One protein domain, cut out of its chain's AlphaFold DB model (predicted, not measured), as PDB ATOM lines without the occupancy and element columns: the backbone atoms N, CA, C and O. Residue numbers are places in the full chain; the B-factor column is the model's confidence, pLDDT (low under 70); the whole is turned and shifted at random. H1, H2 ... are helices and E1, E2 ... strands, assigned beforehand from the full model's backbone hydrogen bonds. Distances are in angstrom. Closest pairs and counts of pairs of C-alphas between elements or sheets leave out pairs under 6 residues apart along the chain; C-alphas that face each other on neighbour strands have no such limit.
ATOM      1  N   HIS A 188      22.689  33.136  84.809       90.00
ATOM      2  CA  HIS A 188      21.383  33.807  84.884       90.00
ATOM      3  C   HIS A 188      21.013  34.139  86.341       90.00
ATOM      4  O   HIS A 188      19.940  33.816  86.860       90.00
ATOM      5  N   SER A 189      21.995  34.698  87.043       91.38
ATOM      6  CA  SER A 189      21.955  35.037  88.455       91.38
ATOM      7  C   SER A 189      22.995  36.129  88.731       91.38
ATOM      8  O   SER A 189      23.796  36.470  87.863       91.38
ATOM      9  N   GLY A 190      23.013  36.659  89.948       94.88
ATOM     10  CA  GLY A 190      23.938  37.721  90.335       94.88
ATOM     11  C   GLY A 190      23.909  38.016  91.830       94.88
ATOM     12  O   GLY A 190      23.303  37.275  92.611       94.88
ATOM     13  N   ILE A 191      24.520  39.126  92.231       97.44
ATOM     14  CA  ILE A 191      24.544  39.575  93.630       97.44
ATOM     15  C   ILE A 191      23.840  40.922  93.761       97.44
ATOM     16  O   ILE A 191      24.034  41.819  92.942       97.44
ATOM     17  N   SER A 192      23.062  41.082  94.827       95.94
ATOM     18  CA  SER A 192      22.581  42.386  95.274       95.94
ATOM     19  C   SER A 192      23.203  42.719  96.632       95.94
ATOM     20  O   SER A 192      22.951  42.016  97.610       95.94
ATOM     21  N   CYS A 193      23.982  43.795  96.682       97.31
ATOM     22  CA  CYS A 193      24.593  44.376  97.875       97.31
ATOM     23  C   CYS A 193      23.713  45.517  98.392       97.31
ATOM     24  O   CYS A 193      23.386  46.427  97.631       97.31
ATOM     25  N   TRP A 194      23.335  45.485  99.668       96.44
ATOM     26  CA  TRP A 194      22.399  46.434 100.270       96.44
ATOM     27  C   TRP A 194      22.968  47.102 101.520       96.44
ATOM     28  O   TRP A 194      23.642  46.483 102.343       96.44
ATOM     29  N   PHE A 195      22.556  48.353 101.719       96.00
ATOM     30  CA  PHE A 195      22.809  49.160 102.911       96.00
ATOM     31  C   PHE A 195      24.286  49.456 103.163       96.00
ATOM     32  O   PHE A 195      24.775  50.437 102.633       96.00
ATOM     33  N   GLN A 196      24.973  48.689 104.008       96.19
ATOM     34  CA  GLN A 196      26.346  48.964 104.462       96.19
ATOM     35  C   GLN A 196      27.280  47.806 104.096       96.19
ATOM     36  O   GLN A 196      28.192  47.454 104.845       96.19
ATOM     37  N   ASN A 197      27.005  47.168 102.964       97.38
ATOM     38  CA  ASN A 197      27.773  46.034 102.492       97.38
ATOM     39  C   ASN A 197      29.200  46.448 102.112       97.38
ATOM     40  O   ASN A 197      29.379  47.406 101.365       97.38
ATOM     41  N   THR A 198      30.202  45.719 102.606       97.75
ATOM     42  CA  THR A 198      31.630  45.934 102.297       97.75
ATOM     43  C   THR A 198      32.322  44.636 101.883       97.75
ATOM     44  O   THR A 198      33.517  44.450 102.100       97.75
ATOM     45  N   ASP A 199      31.561  43.717 101.289       98.69
ATOM     46  CA  ASP A 199      32.060  42.402 100.898       98.69
ATOM     47  C   ASP A 199      33.195  42.495  99.873       98.69
ATOM     48  O   ASP A 199      33.281  43.427  99.065       98.69
ATOM     49  N   THR A 200      34.048  41.474  99.865       98.81
ATOM     50  CA  THR A 200      35.016  41.254  98.790       98.81
ATOM     51  C   THR A 200      34.449  40.241  97.803       98.81
ATOM     52  O   THR A 200      34.238  39.077  98.144       98.81
ATOM     53  N   ILE A 201      34.219  40.691  96.572       98.88
ATOM     54  CA  ILE A 201      33.688  39.910  95.454       98.88
ATOM     55  C   ILE A 201      34.827  39.735  94.453       98.88
ATOM     56  O   ILE A 201      35.164  40.657  93.702       98.88
ATOM     57  N   GLU A 202      35.455  38.564  94.479       98.69
ATOM     58  CA  GLU A 202      36.715  38.312  93.785       98.69
ATOM     59  C   GLU A 202      36.682  37.079  92.883       98.69
ATOM     60  O   GLU A 202      36.270  36.009  93.315       98.69
ATOM     61  N   SER A 203      37.205  37.187  91.658       98.62
ATOM     62  CA  SER A 203      37.403  36.017  90.787       98.62
ATOM     63  C   SER A 203      36.125  35.196  90.603       98.62
ATOM     64  O   SER A 203      36.152  33.975  90.644       98.62
ATOM     65  N   ASN A 204      34.976  35.853  90.450       98.81
ATOM     66  CA  ASN A 204      33.715  35.207  90.089       98.81
ATOM     67  C   ASN A 204      33.441  35.390  88.590       98.81
ATOM     68  O   ASN A 204      33.954  36.320  87.963       98.81
ATOM     69  N   THR A 205      32.597  34.532  88.025       98.50
ATOM     70  CA  THR A 205      32.126  34.644  86.639       98.50
ATOM     71  C   THR A 205      30.615  34.839  86.638       98.50
ATOM     72  O   THR A 205      29.885  34.031  87.204       98.50
ATOM     73  N   PHE A 206      30.148  35.908  85.998       97.75
ATOM     74  CA  PHE A 206      28.743  36.262  85.833       97.75
ATOM     75  C   PHE A 206      28.365  36.127  84.363       97.75
ATOM     76  O   PHE A 206      28.901  36.834  83.508       97.75
ATOM     77  N   ILE A 207      27.436  35.222  84.088       95.12
ATOM     78  CA  ILE A 207      26.867  34.983  82.769       95.12
ATOM     79  C   ILE A 207      25.406  35.420  82.834       95.12
ATOM     80  O   ILE A 207      24.564  34.740  83.427       95.12
ATOM     81  N   GLY A 208      25.134  36.601  82.291       91.94
ATOM     82  CA  GLY A 208      23.788  37.136  82.151       91.94
ATOM     83  C   GLY A 208      23.071  36.596  80.917       91.94
ATOM     84  O   GLY A 208      23.604  35.782  80.166       91.94
ATOM     85  N   ASP A 209      21.861  37.103  80.724       88.06
ATOM     86  CA  ASP A 209      21.101  36.983  79.487       88.06
ATOM     87  C   ASP A 209      20.397  38.322  79.244       88.06
ATOM     88  O   ASP A 209      19.322  38.596  79.783       88.06
ATOM     89  N   ARG A 210      21.079  39.222  78.532       86.00
ATOM     90  CA  ARG A 210      20.591  40.579  78.244       86.00
ATOM     91  C   ARG A 210      19.390  40.597  77.298       86.00
ATOM     92  O   ARG A 210      18.654  41.579  77.289       86.00
ATOM     93  N   ASP A 211      19.206  39.527  76.528       83.50
ATOM     94  CA  ASP A 211      18.174  39.409  75.500       83.50
ATOM     95  C   ASP A 211      16.940  38.637  76.019       83.50
ATOM     96  O   ASP A 211      15.948  38.506  75.303       83.50
ATOM     97  N   ALA A 212      16.964  38.147  77.267       77.06
ATOM     98  CA  ALA A 212      15.853  37.423  77.880       77.06
ATOM     99  C   ALA A 212      14.572  38.273  77.999       77.06
ATOM    100  O   ALA A 212      14.549  39.313  78.663       77.06
ATOM    101  N   ASP A 213      13.468  37.747  77.454       64.88
ATOM    102  CA  ASP A 213      12.124  38.342  77.538       64.88
ATOM    103  C   ASP A 213      11.617  38.480  78.988       64.88
ATOM    104  O   ASP A 213      10.927  39.438  79.342       64.88
ATOM    105  N   GLU A 214      11.938  37.501  79.843       57.72
ATOM    106  CA  GLU A 214      11.566  37.480  81.257       57.72
ATOM    107  C   GLU A 214      12.812  37.770  82.108       57.72
ATOM    108  O   GLU A 214      13.689  36.920  82.252       57.72
ATOM    109  N   LYS A 215      12.874  38.957  82.731       55.91
ATOM    110  CA  LYS A 215      13.947  39.369  83.663       55.91
ATOM    111  C   LYS A 215      13.837  38.661  85.029       55.91
ATOM    112  O   LYS A 215      13.797  39.296  86.084       55.91
ATOM    113  N   GLY A 216      13.688  37.337  85.010       44.72
ATOM    114  CA  GLY A 216      13.642  36.474  86.187       44.72
ATOM    115  C   GLY A 216      15.047  36.213  86.714       44.72
ATOM    116  O   GLY A 216      15.906  35.729  85.986       44.72
ATOM    117  N   GLY A 217      15.289  36.526  87.986       56.28
ATOM    118  CA  GLY A 217      16.643  36.611  88.526       56.28
ATOM    119  C   GLY A 217      17.362  37.869  88.068       56.28
ATOM    120  O   GLY A 217      16.897  38.603  87.202       56.28
ATOM    121  N   ILE A 218      18.485  38.184  88.697       60.19
ATOM    122  CA  ILE A 218      19.298  39.308  88.250       60.19
ATOM    123  C   ILE A 218      19.834  38.959  86.845       60.19
ATOM    124  O   ILE A 218      20.803  38.223  86.735       60.19
ATOM    125  N   THR A 219      19.260  39.512  85.767       62.50
ATOM    126  CA  THR A 219      19.877  39.559  84.412       62.50
ATOM    127  C   THR A 219      21.067  40.540  84.346       62.50
ATOM    128  O   THR A 219      21.515  40.989  83.292       62.50
ATOM    129  N   GLN A 220      21.574  40.895  85.520       77.00
ATOM    130  CA  GLN A 220      22.614  41.863  85.847       77.00
ATOM    131  C   GLN A 220      23.684  41.096  86.634       77.00
ATOM    132  O   GLN A 220      23.370  40.122  87.319       77.00
ATOM    133  N   GLY A 221      24.936  41.534  86.591       92.00
ATOM    134  CA  GLY A 221      25.983  40.890  87.386       92.00
ATOM    135  C   GLY A 221      25.875  41.259  88.866       92.00
ATOM    136  O   GLY A 221      25.578  40.421  89.720       92.00
ATOM    137  N   LEU A 222      26.089  42.543  89.169       96.06
ATOM    138  CA  LEU A 222      26.116  43.095  90.525       96.06
ATOM    139  C   LEU A 222      25.236  44.338  90.662       96.06
ATOM    140  O   LEU A 222      25.333  45.278  89.872       96.06
ATOM    141  N   GLN A 223      24.438  44.374  91.726       95.44
ATOM    142  CA  GLN A 223      23.674  45.550  92.144       95.44
ATOM    143  C   GLN A 223      24.269  46.112  93.428       95.44
ATOM    144  O   GLN A 223      24.327  45.412  94.436       95.44
ATOM    145  N   ILE A 224      24.686  47.372  93.404       96.75
ATOM    146  CA  ILE A 224      25.298  48.060  94.539       96.75
ATOM    147  C   ILE A 224      24.309  49.107  95.038       96.75
ATOM    148  O   ILE A 224      24.138  50.167  94.432       96.75
ATOM    149  N   LEU A 225      23.585  48.775  96.103       95.44
ATOM    150  CA  LEU A 225      22.420  49.533  96.539       95.44
ATOM    151  C   LEU A 225      22.643  50.219  97.883       95.44
ATOM    152  O   LEU A 225      23.218  49.647  98.816       95.44
ATOM    153  N   GLY A 226      22.132  51.444  97.999       95.88
ATOM    154  CA  GLY A 226      22.308  52.257  99.200       95.88
ATOM    155  C   GLY A 226      23.782  52.584  99.454       95.88
ATOM    156  O   GLY A 226      24.567  52.702  98.519       95.88
ATOM    157  N   ALA A 227      24.189  52.703 100.713       96.44
ATOM    158  CA  ALA A 227      25.566  53.049 101.081       96.44
ATOM    159  C   ALA A 227      26.581  51.885 100.946       96.44
ATOM    160  O   ALA A 227      27.614  51.900 101.614       96.44
ATOM    161  N   SER A 228      26.286  50.872 100.127       97.31
ATOM    162  CA  SER A 228      27.154  49.709  99.924       97.31
ATOM    163  C   SER A 228      28.442  50.113  99.209       97.31
ATOM    164  O   SER A 228      28.393  50.862  98.238       97.31
ATOM    165  N   GLN A 229      29.577  49.580  99.661       97.44
ATOM    166  CA  GLN A 229      30.915  49.840  99.122       97.44
ATOM    167  C   GLN A 229      31.755  48.549  99.029       97.44
ATOM    168  O   GLN A 229      32.801  48.440  99.675       97.44
ATOM    169  N   PRO A 230      31.329  47.531  98.259       98.00
ATOM    170  CA  PRO A 230      32.115  46.313  98.124       98.00
ATOM    171  C   PRO A 230      33.397  46.535  97.313       98.00
ATOM    172  O   PRO A 230      33.517  47.454  96.491       98.00
ATOM    173  N   THR A 231      34.345  45.621  97.511       98.62
ATOM    174  CA  THR A 231      35.520  45.480  96.649       98.62
ATOM    175  C   THR A 231      35.232  44.447  95.570       98.62
ATOM    176  O   THR A 231      35.086  43.265  95.859       98.62
ATOM    177  N   ILE A 232      35.174  44.893  94.317       98.62
ATOM    178  CA  ILE A 232      34.854  44.088  93.139       98.62
ATOM    179  C   ILE A 232      36.128  43.953  92.313       98.62
ATOM    180  O   ILE A 232      36.563  44.901  91.647       98.62
ATOM    181  N   ARG A 233      36.756  42.780  92.356       98.50
ATOM    182  CA  ARG A 233      38.040  42.568  91.685       98.50
ATOM    183  C   ARG A 233      38.116  41.273  90.908       98.50
ATOM    184  O   ARG A 233      37.653  40.242  91.374       98.50
ATOM    185  N   ARG A 234      38.765  41.306  89.746       98.56
ATOM    186  CA  ARG A 234      39.071  40.094  88.969       98.56
ATOM    187  C   ARG A 234      37.856  39.258  88.586       98.56
ATOM    188  O   ARG A 234      37.998  38.069  88.355       98.56
ATOM    189  N   ASN A 235      36.668  39.841  88.508       98.81
ATOM    190  CA  ASN A 235      35.473  39.129  88.063       98.81
ATOM    191  C   ASN A 235      35.325  39.203  86.539       98.81
ATOM    192  O   ASN A 235      35.875  40.100  85.900       98.81
ATOM    193  N   ILE A 236      34.547  38.283  85.974       98.75
ATOM    194  CA  ILE A 236      34.126  38.284  84.570       98.75
ATOM    195  C   ILE A 236      32.631  38.585  84.501       98.75
ATOM    196  O   ILE A 236      31.857  37.948  85.209       98.75
ATOM    197  N   PHE A 237      32.223  39.494  83.617       98.50
ATOM    198  CA  PHE A 237      30.821  39.802  83.330       98.50
ATOM    199  C   PHE A 237      30.530  39.668  81.842       98.50
ATOM    200  O   PHE A 237      31.107  40.404  81.034       98.50
ATOM    201  N   VAL A 238      29.621  38.760  81.490       97.31
ATOM    202  CA  VAL A 238      29.258  38.465  80.102       97.31
ATOM    203  C   VAL A 238      27.758  38.543  79.909       97.31
ATOM    204  O   VAL A 238      27.014  37.986  80.712       97.31
ATOM    205  N   ALA A 239      27.324  39.163  78.808       94.88
ATOM    206  CA  ALA A 239      25.923  39.176  78.384       94.88
ATOM    207  C   ALA A 239      24.948  39.704  79.452       94.88
ATOM    208  O   ALA A 239      23.785  39.317  79.488       94.88
ATOM    209  N   CYS A 240      25.402  40.595  80.332       93.75
ATOM    210  CA  CYS A 240      24.549  41.275  81.298       93.75
ATOM    211  C   CYS A 240      23.902  42.521  80.673       93.75
ATOM    212  O   CYS A 240      24.551  43.262  79.931       93.75
ATOM    213  N   GLU A 241      22.662  42.833  81.051       91.69
ATOM    214  CA  GLU A 241      22.060  44.139  80.727       91.69
ATOM    215  C   GLU A 241      22.824  45.273  81.449       91.69
ATOM    216  O   GLU A 241      23.187  46.296  80.871       91.69
ATOM    217  N   ASN A 242      23.140  45.073  82.725       93.12
ATOM    218  CA  ASN A 242      24.099  45.867  83.478       93.12
ATOM    219  C   ASN A 242      25.034  44.900  84.206       93.12
ATOM    220  O   ASN A 242      24.618  44.148  85.087       93.12
ATOM    221  N   ALA A 243      26.314  44.893  83.849       96.81
ATOM    222  CA  ALA A 243      27.290  44.049  84.531       96.81
ATOM    223  C   ALA A 243      27.461  44.478  85.995       96.81
ATOM    224  O   ALA A 243      27.377  43.650  86.897       96.81
ATOM    225  N   VAL A 244      27.605  45.781  86.238       97.06
ATOM    226  CA  VAL A 244      27.539  46.379  87.576       97.06
ATOM    227  C   VAL A 244      26.659  47.622  87.512       97.06
ATOM    228  O   VAL A 244      26.817  48.442  86.605       97.06
ATOM    229  N   PHE A 245      25.758  47.812  88.474       95.06
ATOM    230  CA  PHE A 245      25.066  49.092  88.616       95.06
ATOM    231  C   PHE A 245      24.930  49.557  90.060       95.06
ATOM    232  O   PHE A 245      24.862  48.751  90.983       95.06
ATOM    233  N   THR A 246      24.835  50.874  90.238       95.75
ATOM    234  CA  THR A 246      24.554  51.508  91.534       95.75
ATOM    235  C   THR A 246      23.148  52.084  91.589       95.75
ATOM    236  O   THR A 246      22.705  52.670  90.598       95.75
ATOM    237  N   GLY A 247      22.476  52.029  92.737       94.12
ATOM    238  CA  GLY A 247      21.136  52.603  92.877       94.12
ATOM    239  C   GLY A 247      20.701  52.864  94.315       94.12
ATOM    240  O   GLY A 247      21.232  52.303  95.270       94.12
ATOM    241  N   ASP A 248      19.713  53.737  94.471       93.94
ATOM    242  CA  ASP A 248      19.064  53.946  95.762       93.94
ATOM    243  C   ASP A 248      18.206  52.732  96.141       93.94
ATOM    244  O   ASP A 248      17.617  52.058  95.296       93.94
ATOM    245  N   ILE A 249      18.075  52.501  97.441       92.69
ATOM    246  CA  ILE A 249      17.071  51.607  98.007       92.69
ATOM    247  C   ILE A 249      15.755  52.385  98.095       92.69
ATOM    248  O   ILE A 249      15.744  53.554  98.484       92.69
ATOM    249  N   GLY A 250      14.631  51.732  97.779       87.75
ATOM    250  CA  GLY A 250      13.272  52.287  97.874       87.75
ATOM    251  C   GLY A 250      12.780  52.526  99.311       87.75
ATOM    252  O   GLY A 250      11.658  52.168  99.650       87.75
ATOM    253  N   SER A 251      13.623  53.091 100.174       86.62
ATOM    254  CA  SER A 251      13.368  53.409 101.577       86.62
ATOM    255  C   SER A 251      13.892  54.812 101.897       86.62
ATOM    256  O   SER A 251      14.800  55.320 101.243       86.62
ATOM    257  N   GLN A 252      13.314  55.445 102.920       86.69
ATOM    258  CA  GLN A 252      13.791  56.724 103.471       86.69
ATOM    259  C   GLN A 252      14.700  56.530 104.696       86.69
ATOM    260  O   GLN A 252      15.117  57.501 105.323       86.69
ATOM    261  N   GLY A 253      14.982  55.279 105.068       89.88
ATOM    262  CA  GLY A 253      15.832  54.949 106.208       89.88
ATOM    263  C   GLY A 253      17.310  55.289 105.978       89.88
ATOM    264  O   GLY A 253      17.728  55.540 104.839       89.88
ATOM    265  N   PRO A 254      18.132  55.258 107.040       93.06
ATOM    266  CA  PRO A 254      19.572  55.467 106.919       93.06
ATOM    267  C   PRO A 254      20.189  54.472 105.925       93.06
ATOM    268  O   PRO A 254      19.687  53.362 105.751       93.06
ATOM    269  N   PHE A 255      21.266  54.890 105.256       94.94
ATOM    270  CA  PHE A 255      22.003  54.080 104.272       94.94
ATOM    271  C   PHE A 255      21.201  53.654 103.030       94.94
ATOM    272  O   PHE A 255      21.687  52.854 102.237       94.94
ATOM    273  N   SER A 256      20.001  54.209 102.817       94.31
ATOM    274  CA  SER A 256      19.182  53.907 101.631       94.31
ATOM    275  C   SER A 256      19.640  54.650 100.374       94.31
ATOM    276  O   SER A 256      19.211  54.319  99.273       94.31
ATOM    277  N   LYS A 257      20.498  55.667 100.518       94.25
ATOM    278  CA  LYS A 257      20.989  56.487  99.407       94.25
ATOM    279  C   LYS A 257      22.334  55.997  98.906       94.25
ATOM    280  O   LYS A 257      23.250  55.797  99.700       94.25
ATOM    281  N   SER A 258      22.433  55.831  97.592       92.44
ATOM    282  CA  SER A 258      23.661  55.426  96.925       92.44
ATOM    283  C   SER A 258      24.686  56.544  96.945       92.44
ATOM    284  O   SER A 258      24.462  57.611  96.368       92.44
ATOM    285  N   THR A 259      25.858  56.267  97.513       83.62
ATOM    286  CA  THR A 259      27.033  57.133  97.335       83.62
ATOM    287  C   THR A 259      27.583  57.011  95.911       83.62
ATOM    288  O   THR A 259      28.168  57.954  95.384       83.62
ATOM    289  N   GLY A 260      27.332  55.874  95.248       82.56
ATOM    290  CA  GLY A 260      27.948  55.524  93.969       82.56
ATOM    291  C   GLY A 260      29.422  55.136  94.111       82.56
ATOM    292  O   GLY A 260      30.112  55.004  93.105       82.56
ATOM    293  N   GLU A 261      29.905  54.978  95.343       86.19
ATOM    294  CA  GLU A 261      31.271  54.564  95.636       86.19
ATOM    295  C   GLU A 261      31.356  53.042  95.644       86.19
ATOM    296  O   GLU A 261      30.612  52.365  96.346       86.19
ATOM    297  N   MET A 262      32.282  52.499  94.862       92.56
ATOM    298  CA  MET A 262      32.653  51.090  94.902       92.56
ATOM    299  C   MET A 262      34.068  50.943  94.338       92.56
ATOM    300  O   MET A 262      34.532  51.796  93.575       92.56
ATOM    301  N   THR A 263      34.748  49.854  94.677       96.56
ATOM    302  CA  THR A 263      36.080  49.577  94.133       96.56
ATOM    303  C   THR A 263      35.962  48.567  92.994       96.56
ATOM    304  O   THR A 263      35.632  47.417  93.255       96.56
ATOM    305  N   LEU A 264      36.240  48.974  91.747       96.62
ATOM    306  CA  LEU A 264      36.334  48.071  90.587       96.62
ATOM    307  C   LEU A 264      37.776  47.973  90.086       96.62
ATOM    308  O   LEU A 264      38.294  48.938  89.521       96.62
ATOM    309  N   ILE A 265      38.406  46.810  90.250       96.38
ATOM    310  CA  ILE A 265      39.816  46.591  89.898       96.38
ATOM    311  C   ILE A 265      39.963  45.316  89.066       96.38
ATOM    312  O   ILE A 265      39.548  44.248  89.503       96.38
ATOM    313  N   GLU A 266      40.616  45.393  87.906       97.69
ATOM    314  CA  GLU A 266      41.005  44.203  87.127       97.69
ATOM    315  C   GLU A 266      39.824  43.288  86.758       97.69
ATOM    316  O   GLU A 266      40.003  42.088  86.634       97.69
ATOM    317  N   ASN A 267      38.603  43.805  86.596       98.62
ATOM    318  CA  ASN A 267      37.480  42.992  86.114       98.62
ATOM    319  C   ASN A 267      37.460  42.969  84.582       98.62
ATOM    320  O   ASN A 267      37.857  43.947  83.947       98.62
ATOM    321  N   ALA A 268      36.955  41.885  83.999       98.56
ATOM    322  CA  ALA A 268      36.726  41.761  82.569       98.56
ATOM    323  C   ALA A 268      35.233  41.843  82.243       98.56
ATOM    324  O   ALA A 268      34.393  41.221  82.894       98.56
ATOM    325  N   PHE A 269      34.919  42.604  81.206       98.50
ATOM    326  CA  PHE A 269      33.571  42.832  80.721       98.50
ATOM    327  C   PHE A 269      33.495  42.450  79.248       98.50
ATOM    328  O   PHE A 269      34.363  42.827  78.461       98.50
ATOM    329  N   TRP A 270      32.455  41.721  78.854       97.88
ATOM    330  CA  TRP A 270      32.278  41.328  77.464       97.88
ATOM    331  C   TRP A 270      30.813  41.273  77.070       97.88
ATOM    332  O   TRP A 270      30.005  40.626  77.729       97.88
ATOM    333  N   ASN A 271      30.478  41.906  75.946       96.19
ATOM    334  CA  ASN A 271      29.152  41.805  75.344       96.19
ATOM    335  C   ASN A 271      27.997  42.125  76.322       96.19
ATOM    336  O   ASN A 271      26.957  41.479  76.287       96.19
ATOM    337  N   ASN A 272      28.187  43.099  77.214       96.06
ATOM    338  CA  ASN A 272      27.127  43.621  78.079       96.06
ATOM    339  C   ASN A 272      26.474  44.835  77.407       96.06
ATOM    340  O   ASN A 272      27.141  45.526  76.636       96.06
ATOM    341  N   ASP A 273      25.221  45.154  77.734       94.56
ATOM    342  CA  ASP A 273      24.634  46.426  77.274       94.56
ATOM    343  C   ASP A 273      25.282  47.611  77.988       94.56
ATOM    344  O   ASP A 273      25.558  48.653  77.389       94.56
ATOM    345  N   ARG A 274      25.538  47.454  79.293       94.94
ATOM    346  CA  ARG A 274      26.256  48.432  80.111       94.94
ATOM    347  C   ARG A 274      27.234  47.716  81.030       94.94
ATOM    348  O   ARG A 274      26.843  46.930  81.889       94.94
ATOM    349  N   ASN A 275      28.520  48.028  80.892       97.19
ATOM    350  CA  ASN A 275      29.549  47.486  81.782       97.19
ATOM    351  C   ASN A 275      29.437  48.077  83.200       97.19
ATOM    352  O   ASN A 275      29.533  47.365  84.195       97.19
ATOM    353  N   LEU A 276      29.168  49.380  83.290       97.00
ATOM    354  CA  LEU A 276      28.866  50.071  84.535       97.00
ATOM    355  C   LEU A 276      27.676  51.001  84.316       97.00
ATOM    356  O   LEU A 276      27.611  51.703  83.306       97.00
ATOM    357  N   ALA A 277      26.747  51.028  85.266       95.38
ATOM    358  CA  ALA A 277      25.577  51.887  85.193       95.38
ATOM    359  C   ALA A 277      25.197  52.500  86.545       95.38
ATOM    360  O   ALA A 277      25.606  52.052  87.614       95.38
ATOM    361  N   ARG A 278      24.356  53.527  86.489       93.81
ATOM    362  CA  ARG A 278      23.651  54.079  87.643       93.81
ATOM    363  C   ARG A 278      22.163  54.117  87.350       93.81
ATOM    364  O   ARG A 278      21.763  54.539  86.265       93.81
ATOM    365  N   TYR A 279      21.365  53.681  88.315       91.06
ATOM    366  CA  TYR A 279      19.922  53.835  88.258       91.06
ATOM    367  C   TYR A 279      19.550  55.308  88.442       91.06
ATOM    368  O   TYR A 279      19.978  55.960  89.400       91.06
ATOM    369  N   ASP A 280      18.772  55.820  87.500       85.38
ATOM    370  CA  ASP A 280      18.233  57.168  87.464       85.38
ATOM    371  C   ASP A 280      16.735  57.098  87.771       85.38
ATOM    372  O   ASP A 280      15.945  56.510  87.026       85.38
ATOM    373  N   VAL A 281      16.354  57.678  88.910       81.62
ATOM    374  CA  VAL A 281      14.972  57.667  89.398       81.62
ATOM    375  C   VAL A 281      14.072  58.553  88.534       81.62
ATOM    376  O   VAL A 281      12.908  58.211  88.337       81.62
ATOM    377  N   GLU A 282      14.592  59.662  88.004       82.31
ATOM    378  CA  GLU A 282      13.817  60.599  87.184       82.31
ATOM    379  C   GLU A 282      13.555  60.014  85.796       82.31
ATOM    380  O   GLU A 282      12.431  60.065  85.300       82.31
ATOM    381  N   ALA A 283      14.578  59.400  85.198       84.69
ATOM    382  CA  ALA A 283      14.466  58.746  83.898       84.69
ATOM    383  C   ALA A 283      13.825  57.345  83.962       84.69
ATOM    384  O   ALA A 283      13.595  56.746  82.912       84.69
ATOM    385  N   GLN A 284      13.558  56.820  85.167       83.88
ATOM    386  CA  GLN A 284      13.066  55.456  85.410       83.88
ATOM    387  C   GLN A 284      13.877  54.398  84.645       83.88
ATOM    388  O   GLN A 284      13.330  53.539  83.952       83.88
ATOM    389  N   GLY A 285      15.206  54.477  84.735       87.44
ATOM    390  CA  GLY A 285      16.076  53.620  83.937       87.44
ATOM    391  C   GLY A 285      17.543  53.660  84.339       87.44
ATOM    392  O   GLY A 285      17.940  54.343  85.277       87.44
ATOM    393  N   HIS A 286      18.366  52.905  83.614       91.31
ATOM    394  CA  HIS A 286      19.804  52.820  83.863       91.31
ATOM    395  C   HIS A 286      20.587  53.678  82.872       91.31
ATOM    396  O   HIS A 286      20.485  53.513  81.652       91.31
ATOM    397  N   ARG A 287      21.436  54.556  83.405       93.38
ATOM    398  CA  ARG A 287      22.395  55.347  82.636       93.38
ATOM    399  C   ARG A 287      23.772  54.694  82.696       93.38
ATOM    400  O   ARG A 287      24.283  54.442  83.782       93.38
ATOM    401  N   GLY A 288      24.391  54.477  81.536       94.69
ATOM    402  CA  GLY A 288      25.761  53.965  81.446       94.69
ATOM    403  C   GLY A 288      26.796  54.959  81.981       94.69
ATOM    404  O   GLY A 288      26.655  56.175  81.819       94.69
ATOM    405  N   LEU A 289      27.842  54.430  82.605       94.75
ATOM    406  CA  LEU A 289      28.991  55.160  83.128       94.75
ATOM    407  C   LEU A 289      30.282  54.598  82.511       94.75
ATOM    408  O   LEU A 289      30.329  53.414  82.172       94.75
ATOM    409  N   PRO A 290      31.340  55.413  82.368       94.50
ATOM    410  CA  PRO A 290      32.629  54.912  81.908       94.50
ATOM    411  C   PRO A 290      33.237  53.943  82.928       94.50
ATOM    412  O   PRO A 290      33.134  54.155  84.139       94.50
ATOM    413  N   LEU A 291      33.915  52.905  82.438       94.12
ATOM    414  CA  LEU A 291      34.650  51.980  83.297       94.12
ATOM    415  C   LEU A 291      35.865  52.669  83.945       94.12
ATOM    416  O   LEU A 291      36.627  53.352  83.253       94.12
ATOM    417  N   PRO A 292      36.105  52.467  85.255       94.50
ATOM    418  CA  PRO A 292      37.341  52.900  85.895       94.50
ATOM    419  C   PRO A 292      38.570  52.235  85.263       94.50
ATOM    420  O   PRO A 292      38.530  51.066  84.865       94.50
ATOM    421  N   LYS A 293      39.690  52.967  85.224       93.94
ATOM    422  CA  LYS A 293      40.971  52.469  84.699       93.94
ATOM    423  C   LYS A 293      41.385  51.171  85.402       93.94
ATOM    424  O   LYS A 293      41.291  51.068  86.619       93.94
ATOM    425  N   GLY A 294      41.911  50.223  84.628       91.62
ATOM    426  CA  GLY A 294      42.369  48.925  85.129       91.62
ATOM    427  C   GLY A 294      41.336  47.811  84.992       91.62
ATOM    428  O   GLY A 294      41.676  46.664  85.242       91.62
ATOM    429  N   ASN A 295      40.109  48.119  84.567       97.44
ATOM    430  CA  ASN A 295      39.151  47.123  84.092       97.44
ATOM    431  C   ASN A 295      39.310  46.919  82.578       97.44
ATOM    432  O   ASN A 295      39.785  47.812  81.874       97.44
ATOM    433  N   LEU A 296      38.941  45.736  82.098       96.44
ATOM    434  CA  LEU A 296      39.185  45.265  80.741       96.44
ATOM    435  C   LEU A 296      37.863  45.043  80.008       96.44
ATOM    436  O   LEU A 296      36.922  44.492  80.572       96.44
ATOM    437  N   GLU A 297      37.823  45.402  78.730       96.69
ATOM    438  CA  GLU A 297      36.810  44.905  77.798       96.69
ATOM    439  C   GLU A 297      37.445  43.768  76.996       96.69
ATOM    440  O   GLU A 297      38.223  44.012  76.076       96.69
ATOM    441  N   GLN A 298      37.207  42.527  77.421       96.19
ATOM    442  CA  GLN A 298      37.953  41.356  76.958       96.19
ATOM    443  C   GLN A 298      37.045  40.134  76.904       96.19
ATOM    444  O   GLN A 298      36.403  39.786  77.896       96.19
ATOM    445  N   GLN A 299      37.039  39.457  75.757       96.88
ATOM    446  CA  GLN A 299      36.355  38.181  75.598       96.88
ATOM    447  C   GLN A 299      36.983  37.123  76.522       96.88
ATOM    448  O   GLN A 299      38.211  37.012  76.536       96.88
ATOM    449  N   PRO A 300      36.180  36.342  77.272       96.81
ATOM    450  CA  PRO A 300      36.727  35.372  78.218       96.81
ATOM    451  C   PRO A 300      37.424  34.163  77.609       96.81
ATOM    452  O   PRO A 300      38.334  33.643  78.241       96.81
ATOM    453  N   GLU A 301      37.011  33.725  76.417       96.62
ATOM    454  CA  GLU A 301      37.491  32.474  75.803       96.62
ATOM    455  C   GLU A 301      37.184  31.270  76.715       96.62
ATOM    456  O   GLU A 301      38.068  30.656  77.302       96.62
ATOM    457  N   PHE A 302      35.889  30.982  76.901       96.69
ATOM    458  CA  PHE A 302      35.443  29.810  77.660       96.69
ATOM    459  C   PHE A 302      35.681  28.514  76.879       96.69
ATOM    460  O   PHE A 302      35.619  28.519  75.651       96.69
ATOM    461  N   THR A 303      35.887  27.412  77.599       95.12
ATOM    462  CA  THR A 303      36.176  26.090  77.034       95.12
ATOM    463  C   THR A 303      35.048  25.567  76.142       95.12
ATOM    464  O   THR A 303      35.313  25.142  75.022       95.12
ATOM    465  N   ASP A 304      33.797  25.583  76.620       92.94
ATOM    466  CA  ASP A 304      32.658  25.053  75.862       92.94
ATOM    467  C   ASP A 304      31.336  25.672  76.335       92.94
ATOM    468  O   ASP A 304      30.631  25.156  77.206       92.94
ATOM    469  N   THR A 305      30.975  26.814  75.751       91.00
ATOM    470  CA  THR A 305      29.720  27.499  76.089       91.00
ATOM    471  C   THR A 305      28.473  26.742  75.641       91.00
ATOM    472  O   THR A 305      27.418  26.949  76.236       91.00
ATOM    473  N   GLU A 306      28.565  25.894  74.607       89.88
ATOM    474  CA  GLU A 306      27.416  25.139  74.082       89.88
ATOM    475  C   GLU A 306      26.939  24.093  75.095       89.88
ATOM    476  O   GLU A 306      25.735  23.893  75.250       89.88
ATOM    477  N   ASN A 307      27.874  23.500  75.843       89.50
ATOM    478  CA  ASN A 307      27.591  22.553  76.922       89.50
ATOM    479  C   ASN A 307      27.630  23.193  78.324       89.50
ATOM    480  O   ASN A 307      27.736  22.491  79.330       89.50
ATOM    481  N   HIS A 308      27.518  24.524  78.408       90.19
ATOM    482  CA  HIS A 308      27.517  25.294  79.659       90.19
ATOM    483  C   HIS A 308      28.791  25.145  80.515       90.19
ATOM    484  O   HIS A 308      28.756  25.326  81.737       90.19
ATOM    485  N   ASP A 309      29.932  24.848  79.895       92.25
ATOM    486  CA  ASP A 309      31.234  24.841  80.549       92.25
ATOM    487  C   ASP A 309      31.902  26.220  80.463       92.25
ATOM    488  O   ASP A 309      32.621  26.555  79.521       92.25
ATOM    489  N   PHE A 310      31.658  27.032  81.489       95.50
ATOM    490  CA  PHE A 310      32.174  28.400  81.594       95.50
ATOM    491  C   PHE A 310      33.553  28.492  82.262       95.50
ATOM    492  O   PHE A 310      33.929  29.549  82.777       95.50
ATOM    493  N   ARG A 311      34.311  27.391  82.303       95.50
ATOM    494  CA  ARG A 311      35.743  27.450  82.623       95.50
ATOM    495  C   ARG A 311      36.484  28.158  81.490       95.50
ATOM    496  O   ARG A 311      36.044  28.132  80.344       95.50
ATOM    497  N   LEU A 312      37.570  28.845  81.827       96.94
ATOM    498  CA  LEU A 312      38.411  29.511  80.834       96.94
ATOM    499  C   LEU A 312      39.269  28.475  80.113       96.94
ATOM    500  O   LEU A 312      39.804  27.570  80.754       96.94
ATOM    501  N   ASP A 313      39.412  28.643  78.802       95.81
ATOM    502  CA  ASP A 313      40.398  27.917  78.012       95.81
ATOM    503  C   ASP A 313      41.817  28.174  78.545       95.81
ATOM    504  O   ASP A 313      42.110  29.250  79.081       95.81
ATOM    505  N   GLU A 314      42.705  27.187  78.405       94.62
ATOM    506  CA  GLU A 314      44.083  27.269  78.903       94.62
ATOM    507  C   GLU A 314      44.862  28.439  78.283       94.62
ATOM    508  O   GLU A 314      45.748  29.012  78.928       94.62
ATOM    509  N   GLU A 315      44.505  28.849  77.062       95.69
ATOM    510  CA  GLU A 315      45.143  29.972  76.386       95.69
ATOM    511  C   GLU A 315      44.534  31.336  76.705       95.69
ATOM    512  O   GLU A 315      45.172  32.357  76.404       95.69
ATOM    513  N   SER A 316      43.391  31.363  77.400       97.25
ATOM    514  CA  SER A 316      42.672  32.590  77.728       97.25
ATOM    515  C   SER A 316      43.596  33.624  78.388       97.25
ATOM    516  O   SER A 316      44.269  33.336  79.392       97.25
ATOM    517  N   PRO A 317      43.621  34.877  77.898       95.56
ATOM    518  CA  PRO A 317      44.418  35.932  78.510       95.56
ATOM    519  C   PRO A 317      43.950  36.252  79.934       95.56
ATOM    520  O   PRO A 317      44.762  36.681  80.753       95.56
ATOM    521  N   LEU A 318      42.669  36.022  80.251       97.44
ATOM    522  CA  LEU A 318      42.108  36.261  81.582       97.44
ATOM    523  C   LEU A 318      42.607  35.238  82.606       97.44
ATOM    524  O   LEU A 318      42.902  35.610  83.746       97.44
ATOM    525  N   LEU A 319      42.783  33.981  82.186       95.88
ATOM    526  CA  LEU A 319      43.317  32.920  83.039       95.88
ATOM    527  C   LEU A 319      44.738  33.263  83.508       95.88
ATOM    528  O   LEU A 319      45.039  33.179  84.701       95.88
ATOM    529  N   LYS A 320      45.583  33.752  82.590       91.69
ATOM    530  CA  LYS A 320      46.987  34.138  82.834       91.69
ATOM    531  C   LYS A 320      47.150  35.238  83.894       91.69
ATOM    532  O   LYS A 320      48.200  35.320  84.526       91.69
ATOM    533  N   VAL A 321      46.125  36.066  84.106       94.31
ATOM    534  CA  VAL A 321      46.127  37.167  85.090       94.31
ATOM    535  C   VAL A 321      45.188  36.931  86.281       94.31
ATOM    536  O   VAL A 321      45.039  37.809  87.129       94.31
ATOM    537  N   GLY A 322      44.580  35.745  86.387       95.62
ATOM    538  CA  GLY A 322      43.745  35.370  87.530       95.62
ATOM    539  C   GLY A 322      42.354  36.014  87.559       95.62
ATOM    540  O   GLY A 322      41.783  36.173  88.641       95.62
ATOM    541  N   ILE A 323      41.819  36.415  86.403       98.25
ATOM    542  CA  ILE A 323      40.475  36.994  86.271       98.25
ATOM    543  C   ILE A 323      39.462  35.880  85.981       98.25
ATOM    544  O   ILE A 323      39.688  35.057  85.102       98.25
ATOM    545  N   GLY A 324      38.335  35.884  86.694       98.00
ATOM    546  CA  GLY A 324      37.239  34.923  86.563       98.00
ATOM    547  C   GLY A 324      37.303  33.753  87.538       98.00
ATOM    548  O   GLY A 324      38.317  33.516  88.194       98.00
ATOM    549  N   ALA A 325      36.194  33.021  87.626       97.25
ATOM    550  CA  ALA A 325      36.105  31.812  88.434       97.25
ATOM    551  C   ALA A 325      36.871  30.660  87.780       97.25
ATOM    552  O   ALA A 325      36.621  30.311  86.629       97.25
ATOM    553  N   GLN A 326      37.776  30.046  88.542       92.50
ATOM    554  CA  GLN A 326      38.613  28.935  88.063       92.50
ATOM    555  C   GLN A 326      38.245  27.596  88.709       92.50
ATOM    556  O   GLN A 326      38.486  26.528  88.149       92.50
TER     557      GLN A 326
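AT A GLANCE: This is residues 188 to 326 of the 359 residues of the protein "Beta_helix domain-containing protein" of Planctomycetes bacterium RBG_16_64_12 (UniProt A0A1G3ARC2). With little regular structure, the chain winds in stacked turns, a three-walled solenoid, mixed E1-E4-E7-E10-E11, parallel E2-E5-E8 and E3-E6-E9; hairpin E12-E13 and H1 lie beside E3-E6-E9. The printed part has 139 residues, 54 in named elements, mostly strand: E1 to E13, then H1. It is compact, radius of gyration of the C-alphas 14.9 A, spanning 49 by 31 by 21 A.

HOW THE PARTS SIT: Start at E1, residues 191 to 193, parallel neighbour of E4, 222 to 225; N 193 and O 223 are within hydrogen-bond range at 2.8 A. E2, 200 to 202, runs on into E3, 205 to 207, at 76 degrees. In hairpin E10, 274 to 280, and E11, 285 to 289, N 278 and O 287 are 2.9 A apart. H1, 317 to 320, is too short for O i to N i+4 pairs.

IN THESE COORDINATES: Find C-alpha 191 of E1 at (24.544, 39.575, 93.630) and C-alpha 320 of H1 at (46.987, 34.138, 82.834).

THE WHOLE: The printed part has no cut. Long links are residues 208 to 221, 248 to 262 and 290 to 301. Residues 213 to 219 have pLDDT under 70.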